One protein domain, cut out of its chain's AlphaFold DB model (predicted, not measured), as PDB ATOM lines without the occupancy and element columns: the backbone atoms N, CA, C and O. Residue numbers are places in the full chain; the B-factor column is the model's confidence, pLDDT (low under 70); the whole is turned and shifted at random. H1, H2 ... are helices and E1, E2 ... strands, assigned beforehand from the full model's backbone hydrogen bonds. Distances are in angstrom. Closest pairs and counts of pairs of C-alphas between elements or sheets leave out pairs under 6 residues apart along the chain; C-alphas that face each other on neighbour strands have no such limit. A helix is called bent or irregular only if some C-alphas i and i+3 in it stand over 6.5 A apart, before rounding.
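AT A GLANCE: This is residues 160 to 318 of the 318 residues of an uncharacterized protein of Mesorhizobium mediterraneum (UniProt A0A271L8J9). An elongated body of helices has H2 in its middle: on one side of it H1 and H5 pack with H6, on which H3 also packs, and on the other side the long helical hairpin of H7 and H8 reaches out to make the other end. H7 crosses H2 about perpendicular, the short H4 packs on H2, and the small strand E1 lies at the far end beside H1. The printed part has 159 residues with one named strand and eight named helices, in the order E1 H1 H2 H3 H4 H5 H6 H7 H8, and its class is mostly helix. It is compact, with a radius of gyration of the C-alphas of 16.2 A, and it spans 56 by 29 by 27 A.

HOW THE PARTS SIT: H7, residues 281 to 301, is the longest helix and forms a hairpin with H8, residues 305 to 316; they touch at a shallow tilt of 19 degrees, closest at the C-alphas of His 296 and Ala 308, 4.6 A apart. With residues 284 to 291 alone, H7 touches H2, residues 193 to 207, about perpendicular at 85 degrees; the closest C-alphas, Tyr 197 and Val 287, are 6.3 A apart. H2 touches H4, residues 225 to 228, closest at the C-alphas of Ile 201 and Tyr 228, 4.6 A apart. H2, H5, residues 243 to 256, and H6, residues 262 to 279, form a bundle, three helices of which each touches the other two. The closest C-alphas of H2 and H5 are Phe 199 and Gly 244, 5.7 A apart; those of H2 and H6 are Leu 207 and Ile 270, 6.8 A apart. H5 and H6 are a helical hairpin at a steep tilt of 45 degrees, closest at the C-alphas of Leu 256 and Val 265, 5.8 A apart. H1, residues 172 to 189, touches H6 at a steep tilt of 62 degrees, with the C-alphas of Ala 179 and Ile 272 4.5 A apart. H3, residues 215 to 221, touches H6 at a shallow tilt of 17 degrees, with the closest C-alphas, Leu 218 and Ile 270, 6.2 A apart. Every O i to N i+4 pair is within hydrogen-bond range in H2, H6, H7 and H8, against 12 of 14 in H1, 7 of 10 in H5 and 1 of 3 in H3, where 3 of 4 O i to N i+3 pairs are; H4 is too short for an O i to N i+4 pair.

IN THESE COORDINATES: E1, residues 163 to 165, pairs with no named strand and begins at C-alpha 163 (199.609, 223.018, 205.744). H1 is 25.1 A long, with a kink of 32 degrees near residue 181, and is only just irregular, C-alphas 181 and 184 being 6.53 A apart. H2 is 21.2 A long, H5 19.2 A, H6 25.9 A, H7 30.1 A and H8 16.5 A; H8 ends at C-alpha 316 (226.892, 248.791, 209.489).

THE WHOLE: The two C-alphas farthest apart, Asp 166 and Ser 303, are 57.2 A apart. The printed part has no cut and ends at residue 318, the chain's last. The link from H4 to H5, residues 229 to 242, is long. The mean pLDDT of the printed part is 93.5, and no printed residue is under 70.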
ATOM      1  N   ILE A 160     202.682 219.450 206.128       94.00
ATOM      2  CA  ILE A 160     203.892 220.035 206.709       94.00
ATOM      3  C   ILE A 160     203.562 221.344 207.421       94.00
ATOM      4  O   ILE A 160     202.859 222.193 206.879       94.00
ATOM      5  N   GLY A 161     204.026 221.514 208.661       90.94
ATOM      6  CA  GLY A 161     203.814 222.747 209.424       90.94
ATOM      7  C   GLY A 161     202.344 223.177 209.545       90.94
ATOM      8  O   GLY A 161     202.061 224.370 209.589       90.94
ATOM      9  N   GLY A 162     201.398 222.231 209.554       89.81
ATOM     10  CA  GLY A 162     199.954 222.510 209.571       89.81
ATOM     11  C   GLY A 162     199.327 222.873 208.214       89.81
ATOM     12  O   GLY A 162     198.133 223.154 208.163       89.81
ATOM     13  N   ILE A 163     200.091 222.844 207.121       91.56
ATOM     14  CA  ILE A 163     199.609 223.018 205.744       91.56
ATOM     15  C   ILE A 163     199.347 221.643 205.139       91.56
ATOM     16  O   ILE A 163     200.136 220.729 205.352       91.56
ATOM     17  N   SER A 164     198.261 221.506 204.377       88.56
ATOM     18  CA  SER A 164     197.990 220.332 203.539       88.56
ATOM     19  C   SER A 164     198.136 220.717 202.065       88.56
ATOM     20  O   SER A 164     197.607 221.749 201.652       88.56
ATOM     21  N   LEU A 165     198.869 219.917 201.297       83.38
ATOM     22  CA  LEU A 165     199.114 220.082 199.860       83.38
ATOM     23  C   LEU A 165     198.735 218.798 199.139       83.38
ATOM     24  O   LEU A 165     199.095 217.761 199.650       83.38
ATOM     25  N   ASP A 166     198.143 218.812 197.950       82.00
ATOM     26  CA  ASP A 166     197.732 217.566 197.266       82.00
ATOM     27  C   ASP A 166     198.896 216.596 196.963       82.00
ATOM     28  O   ASP A 166     198.700 215.385 196.881       82.00
ATOM     29  N   LYS A 167     200.122 217.119 196.840       81.81
ATOM     30  CA  LYS A 167     201.377 216.365 196.696       81.81
ATOM     31  C   LYS A 167     202.526 217.086 197.409       81.81
ATOM     32  O   LYS A 167     202.406 218.262 197.756       81.81
ATOM     33  N   HIS A 168     203.641 216.391 197.636       83.44
ATOM     34  CA  HIS A 168     204.864 217.044 198.113       83.44
ATOM     35  C   HIS A 168     205.449 217.932 197.005       83.44
ATOM     36  O   HIS A 168     205.235 217.627 195.830       83.44
ATOM     37  N   PRO A 169     206.189 219.006 197.343       84.81
ATOM     38  CA  PRO A 169     206.859 219.807 196.327       84.81
ATOM     39  C   PRO A 169     207.860 218.934 195.563       84.81
ATOM     40  O   PRO A 169     208.686 218.257 196.179       84.81
ATOM     41  N   ASP A 170     207.772 218.921 194.236       84.88
ATOM     42  CA  ASP A 170     208.664 218.143 193.359       84.88
ATOM     43  C   ASP A 170     209.626 219.018 192.537       84.88
ATOM     44  O   ASP A 170     210.502 218.511 191.833       84.88
ATOM     45  N   SER A 171     209.513 220.341 192.672       83.69
ATOM     46  CA  SER A 171     210.369 221.315 192.002       83.69
ATOM     47  C   SER A 171     210.776 222.469 192.930       83.69
ATOM     48  O   SER A 171     210.083 222.755 193.912       83.69
ATOM     49  N   PRO A 172     211.868 223.196 192.617       83.62
ATOM     50  CA  PRO A 172     212.273 224.374 193.387       83.62
ATOM     51  C   PRO A 172     211.185 225.454 193.491       83.62
ATOM     52  O   PRO A 172     211.084 226.123 194.515       83.62
ATOM     53  N   MET A 173     210.352 225.610 192.455       85.31
ATOM     54  CA  MET A 173     209.236 226.562 192.466       85.31
ATOM     55  C   MET A 173     208.133 226.132 193.434       85.31
ATOM     56  O   MET A 173     207.689 226.944 194.239       85.31
ATOM     57  N   GLU A 174     207.740 224.855 193.424       87.31
ATOM     58  CA  GLU A 174     206.746 224.333 194.374       87.31
ATOM     59  C   GLU A 174     207.254 224.396 195.825       87.31
ATOM     60  O   GLU A 174     206.497 224.701 196.749       87.31
ATOM     61  N   LEU A 175     208.554 224.167 196.041       92.81
ATOM     62  CA  LEU A 175     209.190 224.333 197.348       92.81
ATOM     63  C   LEU A 175     209.185 225.802 197.804       92.81
ATOM     64  O   LEU A 175     208.934 226.075 198.978       92.81
ATOM     65  N   LEU A 176     209.421 226.748 196.891       92.06
ATOM     66  CA  LEU A 176     209.330 228.178 197.182       92.06
ATOM     67  C   LEU A 176     207.890 228.593 197.528       92.06
ATOM     68  O   LEU A 176     207.680 229.333 198.488       92.06
ATOM     69  N   GLU A 177     206.889 228.091 196.805       93.00
ATOM     70  CA  GLU A 177     205.475 228.324 197.127       93.00
ATOM     71  C   GLU A 177     205.106 227.766 198.506       93.00
ATOM     72  O   GLU A 177     204.417 228.423 199.293       93.00
ATOM     73  N   LEU A 178     205.591 226.567 198.838       95.62
ATOM     74  CA  LEU A 178     205.431 226.000 200.172       95.62
ATOM     75  C   LEU A 178     206.102 226.882 201.236       95.62
ATOM     76  O   LEU A 178     205.489 227.175 202.265       95.62
ATOM     77  N   ALA A 179     207.328 227.341 200.991       96.56
ATOM     78  CA  ALA A 179     208.056 228.227 201.892       96.56
ATOM     79  C   ALA A 179     207.296 229.541 202.149       96.56
ATOM     80  O   ALA A 179     207.172 229.968 203.300       96.56
ATOM     81  N   GLN A 180     206.705 230.132 201.107       95.38
ATOM     82  CA  GLN A 180     205.855 231.320 201.221       95.38
ATOM     83  C   GLN A 180     204.610 231.070 202.084       95.38
ATOM     84  O   GLN A 180     204.223 231.943 202.861       95.38
ATOM     85  N   LYS A 181     204.002 229.879 202.001       96.62
ATOM     86  CA  LYS A 181     202.858 229.502 202.851       96.62
ATOM     87  C   LYS A 181     203.271 229.206 204.299       96.62
ATOM     88  O   LYS A 181     202.516 229.518 205.218       96.62
ATOM     89  N   LEU A 182     204.456 228.632 204.524       97.62
ATOM     90  CA  LEU A 182     204.980 228.328 205.863       97.62
ATOM     91  C   LEU A 182     205.457 229.574 206.613       97.62
ATOM     92  O   LEU A 182     205.304 229.635 207.833       97.62
ATOM     93  N   ALA A 183     206.001 230.575 205.919       97.19
ATOM     94  CA  ALA A 183     206.521 231.795 206.533       97.19
ATOM     95  C   ALA A 183     205.544 232.476 207.523       97.19
ATOM     96  O   ALA A 183     205.947 232.718 208.665       97.19
ATOM     97  N   PRO A 184     204.262 232.736 207.186       96.94
ATOM     98  CA  PRO A 184     203.313 233.301 208.147       96.94
ATOM     99  C   PRO A 184     202.986 232.357 209.307       96.94
ATOM    100  O   PRO A 184     202.747 232.825 210.420       96.94
ATOM    101  N   VAL A 185     203.009 231.038 209.093       97.38
ATOM    102  CA  VAL A 185     202.814 230.060 210.173       97.38
ATOM    103  C   VAL A 185     203.976 230.126 211.164       97.38
ATOM    104  O   VAL A 185     203.743 230.164 212.372       97.38
ATOM    105  N   ILE A 186     205.213 230.219 210.667       97.50
ATOM    106  CA  ILE A 186     206.414 230.404 211.490       97.50
ATOM    107  C   ILE A 186     206.320 231.728 212.259       97.50
ATOM    108  O   ILE A 186     206.465 231.725 213.480       97.50
ATOM    109  N   ALA A 187     205.988 232.840 211.592       96.19
ATOM    110  CA  ALA A 187     205.857 234.155 212.227       96.19
ATOM    111  C   ALA A 187     204.847 234.155 213.387       96.19
ATOM    112  O   ALA A 187     205.082 234.754 214.435       96.19
ATOM    113  N   GLN A 188     203.743 233.412 213.251       96.19
ATOM    114  CA  GLN A 188     202.763 233.245 214.327       96.19
ATOM    115  C   GLN A 188     203.298 232.481 215.546       96.19
ATOM    116  O   GLN A 188     202.683 232.582 216.613       96.19
ATOM    117  N   ARG A 189     204.392 231.721 215.417       95.56
ATOM    118  CA  ARG A 189     205.077 231.042 216.531       95.56
ATOM    119  C   ARG A 189     206.139 231.915 217.196       95.56
ATOM    120  O   ARG A 189     206.453 231.672 218.355       95.56
ATOM    121  N   VAL A 190     206.641 232.941 216.507       95.56
ATOM    122  CA  VAL A 190     207.690 233.858 216.991       95.56
ATOM    123  C   VAL A 190     207.174 235.296 217.117       95.56
ATOM    124  O   VAL A 190     207.750 236.241 216.587       95.56
ATOM    125  N   ARG A 191     206.044 235.474 217.813       89.88
ATOM    126  CA  ARG A 191     205.322 236.764 217.861       89.88
ATOM    127  C   ARG A 191     206.041 237.867 218.633       89.88
ATOM    128  O   ARG A 191     205.758 239.039 218.409       89.88
ATOM    129  N   TYR A 192     206.897 237.499 219.580       93.62
ATOM    130  CA  TYR A 192     207.644 238.453 220.392       93.62
ATOM    131  C   TYR A 192     209.013 238.706 219.764       93.62
ATOM    132  O   TYR A 192     209.664 237.750 219.349       93.62
ATOM    133  N   ASP A 193     209.486 239.956 219.779       93.62
ATOM    134  CA  ASP A 193     210.803 240.343 219.242       93.62
ATOM    135  C   ASP A 193     211.933 239.416 219.702       93.62
ATOM    136  O   ASP A 193     212.810 239.062 218.921       93.62
ATOM    137  N   GLN A 194     211.902 239.005 220.971       94.19
ATOM    138  CA  GLN A 194     212.898 238.100 221.532       94.19
ATOM    139  C   GLN A 194     212.842 236.711 220.898       94.19
ATOM    140  O   GLN A 194     213.881 236.179 220.521       94.19
ATOM    141  N   ASP A 195     211.650 236.129 220.764       95.44
ATOM    142  CA  ASP A 195     211.494 234.821 220.126       95.44
ATOM    143  C   ASP A 195     211.847 234.899 218.634       95.44
ATOM    144  O   ASP A 195     212.444 233.966 218.103       95.44
ATOM    145  N   PHE A 196     211.542 236.021 217.976       97.44
ATOM    146  CA  PHE A 196     211.906 236.274 216.583       97.44
ATOM    147  C   PHE A 196     213.425 236.361 216.405       97.44
ATOM    148  O   PHE A 196     213.983 235.675 215.551       97.44
ATOM    149  N   TYR A 197     214.109 237.164 217.226       97.12
ATOM    150  CA  TYR A 197     215.564 237.314 217.165       97.12
ATOM    151  C   TYR A 197     216.281 235.992 217.437       97.12
ATOM    152  O   TYR A 197     217.158 235.599 216.674       97.12
ATOM    153  N   TRP A 198     215.869 235.271 218.485       97.06
ATOM    154  CA  TRP A 198     216.452 233.970 218.805       97.06
ATOM    155  C   TRP A 198     216.186 232.929 217.720       97.06
ATOM    156  O   TRP A 198     217.080 232.147 217.420       97.06
ATOM    157  N   PHE A 199     215.008 232.938 217.090       98.00
ATOM    158  CA  PHE A 199     214.736 232.061 215.952       98.00
ATOM    159  C   PHE A 199     215.678 232.351 214.784       98.00
ATOM    160  O   PHE A 199     216.258 231.420 214.239       98.00
ATOM    161  N   LEU A 200     215.863 233.629 214.438       97.75
ATOM    162  CA  LEU A 200     216.737 234.057 213.347       97.75
ATOM    163  C   LEU A 200     218.171 233.542 213.530       97.75
ATOM    164  O   LEU A 200     218.697 232.875 212.643       97.75
ATOM    165  N   ILE A 201     218.793 233.831 214.673       97.44
ATOM    166  CA  ILE A 201     220.207 233.498 214.889       97.44
ATOM    167  C   ILE A 201     220.421 232.001 215.134       97.44
ATOM    168  O   ILE A 201     221.362 231.418 214.604       97.44
ATOM    169  N   GLU A 202     219.529 231.345 215.881       97.75
ATOM    170  CA  GLU A 202     219.684 229.928 216.214       97.75
ATOM    171  C   GLU A 202     219.381 229.036 215.009       97.75
ATOM    172  O   GLU A 202     220.093 228.063 214.766       97.75
ATOM    173  N   GLN A 203     218.337 229.348 214.235       97.88
ATOM    174  CA  GLN A 203     218.015 228.566 213.045       97.88
ATOM    175  C   GLN A 203     219.084 228.745 211.960       97.88
ATOM    176  O   GLN A 203     219.401 227.770 211.282       97.88
ATOM    177  N   TYR A 204     219.676 229.940 211.836       97.62
ATOM    178  CA  TYR A 204     220.831 230.154 210.963       97.62
ATOM    179  C   TYR A 204     222.012 229.272 211.388       97.62
ATOM    180  O   TYR A 204     222.510 228.506 210.570       97.62
ATOM    181  N   ASP A 205     222.415 229.307 212.663       96.69
ATOM    182  CA  ASP A 205     223.533 228.499 213.180       96.69
ATOM    183  C   ASP A 205     223.313 226.991 212.997       96.69
ATOM    184  O   ASP A 205     224.235 226.258 212.662       96.69
ATOM    185  N   ARG A 206     222.072 226.511 213.159       95.44
ATOM    186  CA  ARG A 206     221.728 225.096 212.943       95.44
ATOM    187  C   ARG A 206     221.853 224.658 211.485       95.44
ATOM    188  O   ARG A 206     222.115 223.481 211.244       95.44
ATOM    189  N   LEU A 207     221.603 225.560 210.536       95.69
ATOM    190  CA  LEU A 207     221.672 225.277 209.100       95.69
ATOM    191  C   LEU A 207     223.076 225.500 208.530       95.69
ATOM    192  O   LEU A 207     223.461 224.813 207.586       95.69
ATOM    193  N   HIS A 208     223.831 226.432 209.106       95.00
ATOM    194  CA  HIS A 208     225.177 226.764 208.671       95.00
ATOM    195  C   HIS A 208     226.128 225.569 208.820       95.00
ATOM    196  O   HIS A 208     226.139 224.893 209.850       95.00
ATOM    197  N   GLY A 209     226.908 225.283 207.776       89.94
ATOM    198  CA  GLY A 209     227.866 224.176 207.776       89.94
ATOM    199  C   GLY A 209     227.234 222.780 207.690       89.94
ATOM    200  O   GLY A 209     227.948 221.783 207.777       89.94
ATOM    201  N   GLN A 210     225.910 222.671 207.500       90.81
ATOM    202  CA  GLN A 210     225.256 221.384 207.217       90.81
ATOM    203  C   GLN A 210     225.484 220.920 205.769       90.81
ATOM    204  O   GLN A 210     225.384 219.724 205.492       90.81
ATOM    205  N   SER A 211     225.770 221.846 204.848       87.69
ATOM    206  CA  SER A 211     226.164 221.555 203.466       87.69
ATOM    207  C   SER A 211     226.953 222.720 202.865       87.69
ATOM    208  O   SER A 211     226.410 223.813 202.685       87.69
ATOM    209  N   GLU A 212     228.202 222.456 202.467       83.25
ATOM    210  CA  GLU A 212     229.056 223.430 201.767       83.25
ATOM    211  C   GLU A 212     228.421 223.922 200.453       83.25
ATOM    212  O   GLU A 212     228.663 225.047 200.018       83.25
ATOM    213  N   TYR A 213     227.576 223.096 199.826       78.88
ATOM    214  CA  TYR A 213     226.934 223.412 198.550       78.88
ATOM    215  C   TYR A 213     225.807 224.449 198.694       78.88
ATOM    216  O   TYR A 213     225.556 225.228 197.773       78.88
ATOM    217  N   PHE A 214     225.140 224.499 199.855       85.56
ATOM    218  CA  PHE A 214     223.995 225.389 200.091       85.56
ATOM    219  C   PHE A 214     224.286 226.567 201.027       85.56
ATOM    220  O   PHE A 214     223.453 227.473 201.119       85.56
ATOM    221  N   ASP A 215     225.460 226.623 201.661       85.56
ATOM    222  CA  ASP A 215     225.860 227.750 202.519       85.56
ATOM    223  C   ASP A 215     225.808 229.099 201.780       85.56
ATOM    224  O   ASP A 215     225.436 230.120 202.361       85.56
ATOM    225  N   GLY A 216     226.080 229.106 200.469       86.06
ATOM    226  CA  GLY A 216     225.923 230.290 199.620       86.06
ATOM    227  C   GLY A 216     224.500 230.860 199.628       86.06
ATOM    228  O   GLY A 216     224.326 232.076 199.700       86.06
ATOM    229  N   LEU A 217     223.471 230.006 199.620       88.44
ATOM    230  CA  LEU A 217     222.076 230.443 199.710       88.44
ATOM    231  C   LEU A 217     221.757 231.002 201.102       88.44
ATOM    232  O   LEU A 217     221.129 232.052 201.211       88.44
ATOM    233  N   LEU A 218     222.223 230.335 202.161       91.94
ATOM    234  CA  LEU A 218     222.000 230.773 203.540       91.94
ATOM    235  C   LEU A 218     222.666 232.130 203.829       91.94
ATOM    236  O   LEU A 218     222.062 232.991 204.471       91.94
ATOM    237  N   SER A 219     223.862 232.363 203.275       91.44
ATOM    238  CA  SER A 219     224.620 233.617 203.426       91.44
ATOM    239  C   SER A 219     223.877 234.871 202.946       91.44
ATOM    240  O   SER A 219     224.193 235.976 203.385       91.44
ATOM    241  N   GLN A 220     222.837 234.718 202.115       89.75
ATOM    242  CA  GLN A 220     222.008 235.829 201.638       89.75
ATOM    243  C   GLN A 220     221.234 236.528 202.767       89.75
ATOM    244  O   GLN A 220     220.843 237.683 202.612       89.75
ATOM    245  N   VAL A 221     221.047 235.867 203.917       93.81
ATOM    246  CA  VAL A 221     220.452 236.478 205.121       93.81
ATOM    247  C   VAL A 221     221.387 237.544 205.721       93.81
ATOM    248  O   VAL A 221     220.926 238.472 206.386       93.81
ATOM    249  N   GLY A 222     222.698 237.442 205.470       93.19
ATOM    250  CA  GLY A 222     223.684 238.456 205.847       93.19
ATOM    251  C   GLY A 222     223.950 238.559 207.350       93.19
ATOM    252  O   GLY A 222     224.219 239.660 207.839       93.19
ATOM    253  N   LEU A 223     223.841 237.450 208.092       95.44
ATOM    254  CA  LEU A 223     224.251 237.414 209.500       95.44
ATOM    255  C   LEU A 223     225.775 237.354 209.616       95.44
ATOM    256  O   LEU A 223     226.440 236.608 208.900       95.44
ATOM    257  N   GLN A 224     226.320 238.121 210.553       95.06
ATOM    258  CA  GLN A 224     227.717 238.034 210.954       95.06
ATOM    259  C   GLN A 224     227.887 236.924 211.991       95.06
ATOM    260  O   GLN A 224     227.004 236.692 212.811       95.06
ATOM    261  N   GLU A 225     229.058 236.292 212.025       94.81
ATOM    262  CA  GLU A 225     229.355 235.177 212.938       94.81
ATOM    263  C   GLU A 225     229.060 235.495 214.415       94.81
ATOM    264  O   GLU A 225     228.550 234.648 215.142       94.81
ATOM    265  N   ILE A 226     229.299 236.738 214.856       95.19
ATOM    266  CA  ILE A 226     229.008 237.169 216.235       95.19
ATOM    267  C   ILE A 226     227.513 237.097 216.598       95.19
ATOM    268  O   ILE A 226     227.176 237.033 217.777       95.19
ATOM    269  N   GLU A 227     226.617 237.107 215.609       95.31
ATOM    270  CA  GLU A 227     225.175 237.029 215.836       95.31
ATOM    271  C   GLU A 227     224.709 235.601 216.120       95.31
ATOM    272  O   GLU A 227     223.801 235.433 216.930       95.31
ATOM    273  N   TYR A 228     225.297 234.592 215.464       94.56
ATOM    274  CA  TYR A 228     224.740 233.235 215.420       94.56
ATOM    275  C   TYR A 228     225.635 232.146 216.015       94.56
ATOM    276  O   TYR A 228     225.100 231.155 216.513       94.56
ATOM    277  N   ALA A 229     226.961 232.300 215.997       92.25
ATOM    278  CA  ALA A 229     227.872 231.197 216.291       92.25
ATOM    279  C   ALA A 229     227.666 230.630 217.703       92.25
ATOM    280  O   ALA A 229     227.851 231.322 218.707       92.25
ATOM    281  N   GLY A 230     227.284 229.351 217.773       85.94
ATOM    282  CA  GLY A 230     227.058 228.642 219.038       85.94
ATOM    283  C   GLY A 230     225.822 229.110 219.813       85.94
ATOM    284  O   GLY A 230     225.683 228.801 220.996       85.94
ATOM    285  N   MET A 231     224.916 229.855 219.179       85.75
ATOM    286  CA  MET A 231     223.761 230.436 219.857       85.75
ATOM    287  C   MET A 231     222.639 229.408 220.008       85.75
ATOM    288  O   MET A 231     222.044 228.953 219.032       85.75
ATOM    289  N   ARG A 232     222.310 229.061 221.253       92.06
ATOM    290  CA  ARG A 232     221.146 228.239 221.617       92.06
ATOM    291  C   ARG A 232     220.333 228.975 222.668       92.06
ATOM    292  O   ARG A 232     220.870 229.391 223.695       92.06
ATOM    293  N   SER A 233     219.033 229.150 222.440       88.19
ATOM    294  CA  SER A 233     218.192 229.910 223.367       88.19
ATOM    295  C   SER A 233     218.123 229.259 224.753       88.19
ATOM    296  O   SER A 233     218.060 229.961 225.764       88.19
ATOM    297  N   GLU A 234     218.186 227.930 224.816       88.81
ATOM    298  CA  GLU A 234     218.189 227.152 226.058       88.81
ATOM    299  C   GLU A 234     219.444 227.361 226.918       88.81
ATOM    300  O   GLU A 234     219.327 227.402 228.141       88.81
ATOM    301  N   ASP A 235     220.593 227.621 226.291       89.44
ATOM    302  CA  ASP A 235     221.874 227.867 226.973       89.44
ATOM    303  C   ASP A 235     222.092 229.350 227.324       89.44
ATOM    304  O   ASP A 235     223.074 229.734 227.960       89.44
ATOM    305  N   SER A 236     221.163 230.210 226.909       86.81
ATOM    306  CA  SER A 236     221.237 231.655 227.100       86.81
ATOM    307  C   SER A 236     220.467 232.136 228.338       86.81
ATOM    308  O   SER A 236     219.889 231.362 229.103       86.81
ATOM    309  N   TYR A 237     220.363 233.458 228.507       83.38
ATOM    310  CA  TYR A 237     219.494 234.067 229.519       83.38
ATOM    311  C   TYR A 237     217.997 233.739 229.326       83.38
ATOM    312  O   TYR A 237     217.215 233.925 230.258       83.38
ATOM    313  N   VAL A 238     217.595 233.251 228.145       88.25
ATOM    314  CA  VAL A 238     216.216 232.836 227.843       88.25
ATOM    315  C   VAL A 238     215.852 231.524 228.544       88.25
ATOM    316  O   VAL A 238     214.709 231.384 228.979       88.25
ATOM    317  N   LYS A 239     216.811 230.597 228.701       90.56
ATOM    318  CA  LYS A 239     216.682 229.326 229.446       90.56
ATOM    319  C   LYS A 239     215.506 228.431 229.035       90.56
ATOM    320  O   LYS A 239     215.024 227.624 229.829       90.56
ATOM    321  N   LYS A 240     215.006 228.584 227.809       92.00
ATOM    322  CA  LYS A 240     213.953 227.739 227.233       92.00
ATOM    323  C   LYS A 240     214.174 227.555 225.728       92.00
ATOM    324  O   LYS A 240     214.732 228.462 225.100       92.00
ATOM    325  N   PRO A 241     213.706 226.441 225.140       94.00
ATOM    326  CA  PRO A 241     213.747 226.242 223.696       94.00
ATOM    327  C   PRO A 241     212.961 227.322 222.950       94.00
ATOM    328  O   PRO A 241     211.855 227.696 223.358       94.00
ATOM    329  N   ASN A 242     213.513 227.806 221.839       97.00
ATOM    330  CA  ASN A 242     212.834 228.772 220.991       97.00
ATOM    331  C   ASN A 242     211.603 228.116 220.325       97.00
ATOM    332  O   ASN A 242     211.720 227.025 219.751       97.00
ATOM    333  N   PRO A 243     210.413 228.747 220.374       96.44
ATOM    334  CA  PRO A 243     209.190 228.156 219.830       96.44
ATOM    335  C   PRO A 243     209.223 227.997 218.304       96.44
ATOM    336  O   PRO A 243     208.667 227.024 217.792       96.44
ATOM    337  N   GLY A 244     209.887 228.904 217.582       97.12
ATOM    338  CA  GLY A 244     210.072 228.824 216.132       97.12
ATOM    339  C   GLY A 244     210.979 227.664 215.736       97.12
ATOM    340  O   GLY A 244     210.594 226.851 214.899       97.12
ATOM    341  N   VAL A 245     212.130 227.520 216.401       97.38
ATOM    342  CA  VAL A 245     213.056 226.396 216.169       97.38
ATOM    343  C   VAL A 245     212.382 225.070 216.514       97.38
ATOM    344  O   VAL A 245     212.425 224.123 215.734       97.38
ATOM    345  N   THR A 246     211.691 225.006 217.655       97.19
ATOM    346  CA  THR A 246     210.961 223.803 218.079       97.19
ATOM    347  C   THR A 246     209.903 223.405 217.055       97.19
ATOM    348  O   THR A 246     209.791 222.229 216.714       97.19
ATOM    349  N   PHE A 247     209.135 224.373 216.550       97.62
ATOM    350  CA  PHE A 247     208.159 224.140 215.489       97.62
ATOM    351  C   PHE A 247     208.836 223.622 214.218       97.62
ATOM    352  O   PHE A 247     208.406 222.612 213.671       97.62
ATOM    353  N   PHE A 248     209.932 224.250 213.794       97.31
ATOM    354  CA  PHE A 248     210.678 223.839 212.610       97.31
ATOM    355  C   PHE A 248     211.153 222.379 212.718       97.31
ATOM    356  O   PHE A 248     210.897 221.561 211.835       97.31
ATOM    357  N   GLN A 249     211.771 222.018 213.843       96.69
ATOM    358  CA  GLN A 249     212.325 220.679 214.064       96.69
ATOM    359  C   GLN A 249     211.260 219.589 214.251       96.69
ATOM    360  O   GLN A 249     211.529 218.428 213.953       96.69
ATOM    361  N   LYS A 250     210.062 219.926 214.745       95.94
ATOM    362  CA  LYS A 250     209.001 218.938 215.019       95.94
ATOM    363  C   LYS A 250     207.962 218.814 213.912       95.94
ATOM    364  O   LYS A 250     207.430 217.732 213.713       95.94
ATOM    365  N   GLU A 251     207.671 219.903 213.209       96.06
ATOM    366  CA  GLU A 251     206.522 219.987 212.298       96.06
ATOM    367  C   GLU A 251     206.929 220.217 210.834       96.06
ATOM    368  O   GLU A 251     206.111 220.007 209.941       96.06
ATOM    369  N   ILE A 252     208.169 220.657 210.570       96.81
ATOM    370  CA  ILE A 252     208.668 220.920 209.207       96.81
ATOM    371  C   ILE A 252     209.682 219.854 208.782       96.81
ATOM    372  O   ILE A 252     209.493 219.206 207.756       96.81
ATOM    373  N   VAL A 253     210.733 219.636 209.576       96.75
ATOM    374  CA  VAL A 253     211.816 218.700 209.222       96.75
ATOM    375  C   VAL A 253     211.330 217.250 209.071       96.75
ATOM    376  O   VAL A 253     211.676 216.635 208.063       96.75
ATOM    377  N   PRO A 254     210.521 216.671 209.984       95.94
ATOM    378  CA  PRO A 254     210.158 215.259 209.874       95.94
ATOM    379  C   PRO A 254     209.348 214.932 208.611       95.94
ATOM    380  O   PRO A 254     209.709 213.957 207.954       95.94
ATOM    381  N   PRO A 255     208.337 215.730 208.199       93.50
ATOM    382  CA  PRO A 255     207.680 215.532 206.909       93.50
ATOM    383  C   PRO A 255     208.615 215.635 205.700       93.50
ATOM    384  O   PRO A 255     208.469 214.855 204.770       93.50
ATOM    385  N   LEU A 256     209.595 216.547 205.692       93.44
ATOM    386  CA  LEU A 256     210.562 216.625 204.584       93.44
ATOM    387  C   LEU A 256     211.402 215.346 204.486       93.44
ATOM    388  O   LEU A 256     211.582 214.807 203.398       93.44
ATOM    389  N   SER A 257     211.844 214.812 205.624       93.75
ATOM    390  CA  SER A 257     212.658 213.592 205.688       93.75
ATOM    391  C   SER A 257     211.954 212.326 205.180       93.75
ATOM    392  O   SER A 257     212.613 211.301 205.028       93.75
ATOM    393  N   THR A 258     210.635 212.350 204.948       90.00
ATOM    394  CA  THR A 258     209.912 211.205 204.364       90.00
ATOM    395  C   THR A 258     209.874 211.230 202.837       90.00
ATOM    396  O   THR A 258     209.581 210.198 202.234       90.00
ATOM    397  N   VAL A 259     210.163 212.379 202.214       87.19
ATOM    398  CA  VAL A 259     210.021 212.591 200.762       87.19
ATOM    399  C   VAL A 259     211.331 212.937 200.057       87.19
ATOM    400  O   VAL A 259     211.431 212.739 198.849       87.19
ATOM    401  N   VAL A 260     212.339 213.423 200.784       87.12
ATOM    402  CA  VAL A 260     213.670 213.731 200.241       87.12
ATOM    403  C   VAL A 260     214.776 213.126 201.102       87.12
ATOM    404  O   VAL A 260     214.569 212.785 202.267       87.12
ATOM    405  N   ASP A 261     215.963 212.972 200.517       87.81
ATOM    406  CA  ASP A 261     217.143 212.514 201.241       87.81
ATOM    407  C   ASP A 261     217.678 213.589 202.204       87.81
ATOM    408  O   ASP A 261     217.185 214.716 202.281       87.81
ATOM    409  N   LYS A 262     218.710 213.234 202.974       92.06
ATOM    410  CA  LYS A 262     219.286 214.124 203.990       92.06
ATOM    411  C   LYS A 262     219.733 215.470 203.406       92.06
ATOM    412  O   LYS A 262     219.546 216.498 204.050       92.06
ATOM    413  N   GLU A 263     220.327 215.465 202.217       88.94
ATOM    414  CA  GLU A 263     220.806 216.683 201.562       88.94
ATOM    415  C   GLU A 263     219.635 217.544 201.061       88.94
ATOM    416  O   GLU A 263     219.613 218.757 201.286       88.94
ATOM    417  N   GLY A 264     218.596 216.914 200.510       89.81
ATOM    418  CA  GLY A 264     217.337 217.556 200.154       89.81
ATOM    419  C   GLY A 264     216.614 218.182 201.350       89.81
ATOM    420  O   GLY A 264     216.069 219.278 201.218       89.81
ATOM    421  N   VAL A 265     216.651 217.559 202.536       94.94
ATOM    422  CA  VAL A 265     216.102 218.152 203.772       94.94
ATOM    423  C   VAL A 265     216.841 219.437 204.142       94.94
ATOM    424  O   VAL A 265     216.197 220.424 204.509       94.94
ATOM    425  N   VAL A 266     218.175 219.450 204.043       94.69
ATOM    426  CA  VAL A 266     218.992 220.645 204.320       94.69
ATOM    427  C   VAL A 266     218.644 221.755 203.331       94.69
ATOM    428  O   VAL A 266     218.317 222.863 203.757       94.69
ATOM    429  N   TYR A 267     218.616 221.444 202.033       94.75
ATOM    430  CA  TYR A 267     218.226 222.390 200.988       94.75
ATOM    431  C   TYR A 267     216.832 222.982 201.233       94.75
ATOM    432  O   TYR A 267     216.680 224.203 201.302       94.75
ATOM    433  N   ALA A 268     215.821 222.133 201.437       95.88
ATOM    434  CA  ALA A 268     214.455 222.569 201.704       95.88
ATOM    435  C   ALA A 268     214.357 223.433 202.965       95.88
ATOM    436  O   ALA A 268     213.671 224.457 202.966       95.88
ATOM    437  N   SER A 269     215.089 223.071 204.019       97.62
ATOM    438  CA  SER A 269     215.107 223.835 205.266       97.62
ATOM    439  C   SER A 269     215.705 225.231 205.079       97.62
ATOM    440  O   SER A 269     215.148 226.204 205.592       97.62
ATOM    441  N   ILE A 270     216.794 225.348 204.308       96.88
ATOM    442  CA  ILE A 270     217.404 226.636 203.953       96.88
ATOM    443  C   ILE A 270     216.432 227.467 203.112       96.88
ATOM    444  O   ILE A 270     216.213 228.630 203.439       96.88
ATOM    445  N   VAL A 271     215.792 226.891 202.087       96.50
ATOM    446  CA  VAL A 271     214.817 227.616 201.249       96.50
ATOM    447  C   VAL A 271     213.663 228.164 202.090       96.50
ATOM    448  O   VAL A 271     213.305 229.335 201.944       96.50
ATOM    449  N   ILE A 272     213.110 227.366 203.009       98.06
ATOM    450  CA  ILE A 272     212.025 227.802 203.901       98.06
ATOM    451  C   ILE A 272     212.489 228.942 204.816       98.06
ATOM    452  O   ILE A 272     211.798 229.955 204.941       98.06
ATOM    453  N   PHE A 273     213.662 228.805 205.434       98.38
ATOM    454  CA  PHE A 273     214.205 229.804 206.352       98.38
ATOM    455  C   PHE A 273     214.582 231.122 205.652       98.38
ATOM    456  O   PHE A 273     214.209 232.198 206.124       98.38
ATOM    457  N   VAL A 274     215.259 231.057 204.505       97.00
ATOM    458  CA  VAL A 274     215.626 232.237 203.704       97.00
ATOM    459  C   VAL A 274     214.371 232.943 203.186       97.00
ATOM    460  O   VAL A 274     214.277 234.164 203.285       97.00
ATOM    461  N   SER A 275     213.362 232.194 202.728       97.25
ATOM    462  CA  SER A 275     212.081 232.775 202.298       97.25
ATOM    463  C   SER A 275     211.365 233.494 203.440       97.25
ATOM    464  O   SER A 275     210.845 234.590 203.241       97.25
ATOM    465  N   PHE A 276     211.365 232.921 204.649       98.25
ATOM    466  CA  PHE A 276     210.858 233.605 205.839       98.25
ATOM    467  C   PHE A 276     211.604 234.926 206.084       98.25
ATOM    468  O   PHE A 276     210.962 235.955 206.297       98.25
ATOM    469  N   CYS A 277     212.938 234.917 206.007       97.81
ATOM    470  CA  CYS A 277     213.749 236.116 206.219       97.81
ATOM    471  C   CYS A 277     213.472 237.204 205.173       97.81
ATOM    472  O   CYS A 277     213.378 238.370 205.542       97.81
ATOM    473  N   GLU A 278     213.296 236.846 203.899       96.81
ATOM    474  CA  GLU A 278     213.003 237.823 202.842       96.81
ATOM    475  C   GLU A 278     211.572 238.377 202.955       96.81
ATOM    476  O   GLU A 278     211.367 239.585 202.850       96.81
ATOM    477  N   ILE A 279     210.575 237.534 203.260       97.75
ATOM    478  CA  ILE A 279     209.183 237.980 203.474       97.75
ATOM    479  C   ILE A 279     209.090 238.948 204.661       97.75
ATOM    480  O   ILE A 279     208.376 239.949 204.597       97.75
ATOM    481  N   TYR A 280     209.834 238.678 205.736       97.44
ATOM    482  CA  TYR A 280     209.865 239.495 206.951       97.44
ATOM    483  C   TYR A 280     211.110 240.387 207.045       97.44
ATOM    484  O   TYR A 280     211.515 240.770 208.143       97.44
ATOM    485  N   LYS A 281     211.702 240.771 205.906       96.94
ATOM    486  CA  LYS A 281     212.977 241.503 205.836       96.94
ATOM    487  C   LYS A 281     213.021 242.747 206.708       96.94
ATOM    488  O   LYS A 281     213.984 242.958 207.436       96.94
ATOM    489  N   LYS A 282     211.950 243.545 206.700       96.56
ATOM    490  CA  LYS A 282     211.848 244.738 207.551       96.56
ATOM    491  C   LYS A 282     211.954 244.384 209.040       96.56
ATOM    492  O   LYS A 282     212.732 245.010 209.753       96.56
ATOM    493  N   ASN A 283     211.224 243.365 209.496       96.56
ATOM    494  CA  ASN A 283     211.274 242.894 210.882       96.56
ATOM    495  C   ASN A 283     212.656 242.327 211.236       96.56
ATOM    496  O   ASN A 283     213.156 242.604 212.323       96.56
ATOM    497  N   VAL A 284     213.289 241.585 210.318       96.88
ATOM    498  CA  VAL A 284     214.666 241.086 210.473       96.88
ATOM    499  C   VAL A 284     215.634 242.254 210.680       96.88
ATOM    500  O   VAL A 284     216.370 242.272 211.662       96.88
ATOM    501  N   THR A 285     215.604 243.266 209.813       96.62
ATOM    502  CA  THR A 285     216.436 244.475 209.920       96.62
ATOM    503  C   THR A 285     216.202 245.207 211.247       96.62
ATOM    504  O   THR A 285     217.156 245.548 211.946       96.62
ATOM    505  N   GLU A 286     214.943 245.439 211.626       97.00
ATOM    506  CA  GLU A 286     214.588 246.168 212.849       97.00
ATOM    507  C   GLU A 286     215.027 245.423 214.116       97.00
ATOM    508  O   GLU A 286     215.642 246.020 215.006       97.00
ATOM    509  N   VAL A 287     214.762 244.115 214.192       96.75
ATOM    510  CA  VAL A 287     215.109 243.313 215.368       96.75
ATOM    511  C   VAL A 287     216.621 243.131 215.486       96.75
ATOM    512  O   VAL A 287     217.164 243.295 216.579       96.75
ATOM    513  N   ARG A 288     217.330 242.901 214.370       96.94
ATOM    514  CA  ARG A 288     218.797 242.831 214.361       96.94
ATOM    515  C   ARG A 288     219.406 244.142 214.838       96.94
ATOM    516  O   ARG A 288     220.253 244.117 215.724       96.94
ATOM    517  N   ARG A 289     218.925 245.292 214.345       97.75
ATOM    518  CA  ARG A 289     219.407 246.612 214.785       97.75
ATOM    519  C   ARG A 289     219.211 246.797 216.289       97.75
ATOM    520  O   ARG A 289     220.151 247.164 216.989       97.75
ATOM    521  N   LYS A 290     218.016 246.483 216.800       97.50
ATOM    522  CA  LYS A 290     217.681 246.579 218.229       97.50
ATOM    523  C   LYS A 290     218.626 245.748 219.103       97.50
ATOM    524  O   LYS A 290     219.160 246.267 220.085       97.50
ATOM    525  N   TYR A 291     218.836 244.478 218.760       96.44
ATOM    526  CA  TYR A 291     219.684 243.586 219.551       96.44
ATOM    527  C   TYR A 291     221.173 243.895 219.392       96.44
ATOM    528  O   TYR A 291     221.882 243.911 220.395       96.44
ATOM    529  N   ALA A 292     221.643 244.238 218.192       97.25
ATOM    530  CA  ALA A 292     223.028 244.649 217.978       97.25
ATOM    531  C   ALA A 292     223.379 245.908 218.788       97.25
ATOM    532  O   ALA A 292     224.408 245.935 219.461       97.25
ATOM    533  N   THR A 293     222.498 246.918 218.826       97.75
ATOM    534  CA  THR A 293     222.677 248.092 219.699       97.75
ATOM    535  C   THR A 293     222.696 247.702 221.179       97.75
ATOM    536  O   THR A 293     223.531 248.199 221.936       97.75
ATOM    537  N   HIS A 294     221.805 246.802 221.609       96.19
ATOM    538  CA  HIS A 294     221.777 246.328 222.994       96.19
ATOM    539  C   HIS A 294     223.085 245.625 223.392       96.19
ATOM    540  O   HIS A 294     223.678 245.972 224.414       96.19
ATOM    541  N   TYR A 295     223.562 244.674 222.584       95.19
ATOM    542  CA  TYR A 295     224.796 243.944 222.867       95.19
ATOM    543  C   TYR A 295     226.036 244.834 222.784       95.19
ATOM    544  O   TYR A 295     226.885 244.741 223.667       95.19
ATOM    545  N   HIS A 296     226.104 245.750 221.814       97.25
ATOM    546  CA  HIS A 296     227.165 246.755 221.751       97.25
ATOM    547  C   HIS A 296     227.256 247.557 223.059       97.25
ATOM    548  O   HIS A 296     228.311 247.598 223.691       97.25
ATOM    549  N   ASN A 297     226.137 248.133 223.513       96.94
ATOM    550  CA  ASN A 297     226.096 248.936 224.738       96.94
ATOM    551  C   ASN A 297     226.483 248.119 225.979       96.94
ATOM    552  O   ASN A 297     227.208 248.617 226.842       96.94
ATOM    553  N   ASN A 298     226.047 246.858 226.056       95.62
ATOM    554  CA  ASN A 298     226.449 245.956 227.132       95.62
ATOM    555  C   ASN A 298     227.966 245.715 227.118       95.62
ATOM    556  O   ASN A 298     228.600 245.829 228.166       95.62
ATOM    557  N   CYS A 299     228.564 245.453 225.951       95.44
ATOM    558  CA  CYS A 299     230.009 245.272 225.815       95.44
ATOM    559  C   CYS A 299     230.786 246.528 226.234       95.44
ATOM    560  O   CYS A 299     231.738 246.416 227.005       95.44
ATOM    561  N   VAL A 300     230.347 247.721 225.812       96.00
ATOM    562  CA  VAL A 300     230.947 249.004 226.230       96.00
ATOM    563  C   VAL A 300     230.870 249.181 227.749       96.00
ATOM    564  O   VAL A 300     231.871 249.513 228.378       96.00
ATOM    565  N   SER A 301     229.713 248.902 228.361       95.38
ATOM    566  CA  SER A 301     229.530 249.014 229.818       95.38
ATOM    567  C   SER A 301     230.417 248.061 230.628       95.38
ATOM    568  O   SER A 301     230.717 248.329 231.789       95.38
ATOM    569  N   GLN A 302     230.850 246.962 230.008       95.31
ATOM    570  CA  GLN A 302     231.720 245.943 230.596       95.31
ATOM    571  C   GLN A 302     233.184 246.103 230.157       95.31
ATOM    572  O   GLN A 302     234.001 245.224 230.424       95.31
ATOM    573  N   SER A 303     233.524 247.204 229.476       95.88
ATOM    574  CA  SER A 303     234.864 247.478 228.939       95.88
ATOM    575  C   SER A 303     235.379 246.417 227.949       95.88
ATOM    576  O   SER A 303     236.587 246.261 227.773       95.88
ATOM    577  N   SER A 304     234.481 245.684 227.279       94.38
ATOM    578  CA  SER A 304     234.811 244.710 226.227       94.38
ATOM    579  C   SER A 304     234.752 245.374 224.848       94.38
ATOM    580  O   SER A 304     233.847 245.121 224.050       94.38
ATOM    581  N   PHE A 305     235.700 246.273 224.581       94.56
ATOM    582  CA  PHE A 305     235.684 247.114 223.379       94.56
ATOM    583  C   PHE A 305     235.835 246.315 222.074       94.56
ATOM    584  O   PHE A 305     235.079 246.559 221.141       94.56
ATOM    585  N   ASP A 306     236.678 245.278 222.039       94.38
ATOM    586  CA  ASP A 306     236.834 244.428 220.845       94.38
ATOM    587  C   ASP A 306     235.515 243.747 220.432       94.38
ATOM    588  O   ASP A 306     235.177 243.647 219.251       94.38
ATOM    589  N   SER A 307     234.731 243.288 221.414       92.50
ATOM    590  CA  SER A 307     233.403 242.714 221.166       92.50
ATOM    591  C   SER A 307     232.407 243.791 220.744       92.50
ATOM    592  O   SER A 307     231.588 243.551 219.857       92.50
ATOM    593  N   ALA A 308     232.487 244.983 221.344       95.31
ATOM    594  CA  ALA A 308     231.653 246.119 220.974       95.31
ATOM    595  C   ALA A 308     231.868 246.523 219.503       95.31
ATOM    596  O   ALA A 308     230.885 246.732 218.791       95.31
ATOM    597  N   ASP A 309     233.114 246.541 219.023       96.00
ATOM    598  CA  ASP A 309     233.467 246.851 217.630       96.00
ATOM    599  C   ASP A 309     232.929 245.806 216.644       96.00
ATOM    600  O   ASP A 309     232.487 246.136 215.540       96.00
ATOM    601  N   ARG A 310     232.898 244.526 217.032       96.12
ATOM    602  CA  ARG A 310     232.267 243.478 216.213       96.12
ATOM    603  C   ARG A 310     230.760 243.701 216.057       96.12
ATOM    604  O   ARG A 310     230.230 243.428 214.984       96.12
ATOM    605  N   TRP A 311     230.080 244.238 217.071       96.69
ATOM    606  CA  TRP A 311     228.665 244.618 216.965       96.69
ATOM    607  C   TRP A 311     228.436 245.879 216.122       96.69
ATOM    608  O   TRP A 311     227.390 245.985 215.485       96.69
ATOM    609  N   VAL A 312     229.409 246.796 216.038       95.94
ATOM    610  CA  VAL A 312     229.353 247.920 215.082       95.94
ATOM    611  C   VAL A 312     229.322 247.397 213.645       95.94
ATOM    612  O   VAL A 312     228.474 247.816 212.868       95.94
ATOM    613  N   LYS A 313     230.137 246.385 213.319       94.75
ATOM    614  CA  LYS A 313     230.111 245.745 211.989       94.75
ATOM    615  C   LYS A 313     228.746 245.146 211.640       94.75
ATOM    616  O   LYS A 313     228.343 245.185 210.482       94.75
ATOM    617  N   VAL A 314     228.030 244.603 212.629       95.81
ATOM    618  CA  VAL A 314     226.645 244.145 212.439       95.81
ATOM    619  C   VAL A 314     225.744 245.330 212.100       95.81
ATOM    620  O   VAL A 314     225.029 245.270 211.106       95.81
ATOM    621  N   LEU A 315     225.805 246.418 212.874       95.31
ATOM    622  CA  LEU A 315     225.003 247.625 212.645       95.31
ATOM    623  C   LEU A 315     225.256 248.269 211.274       95.31
ATOM    624  O   LEU A 315     224.298 248.729 210.657       95.31
ATOM    625  N   ASP A 316     226.503 248.262 210.801       95.25
ATOM    626  CA  ASP A 316     226.892 248.791 209.489       95.25
ATOM    627  C   ASP A 316     226.392 247.919 208.325       95.25
ATOM    628  O   ASP A 316     226.250 248.400 207.201       95.25
ATOM    629  N   SER A 317     226.120 246.635 208.581       92.44
ATOM    630  CA  SER A 317     225.640 245.678 207.574       92.44
ATOM    631  C   SER A 317     224.116 245.676 207.370       92.44
ATOM    632  O   SER A 317     223.632 244.979 206.477       92.44
ATOM    633  N   ILE A 318     223.366 246.418 208.198       92.00
ATOM    634  CA  ILE A 318     221.889 246.457 208.236       92.00
ATOM    635  C   ILE A 318     221.358 247.736 207.590       92.00
ATOM    636  O   ILE A 318     220.488 247.610 206.703       92.00
TER     637      ILE A 318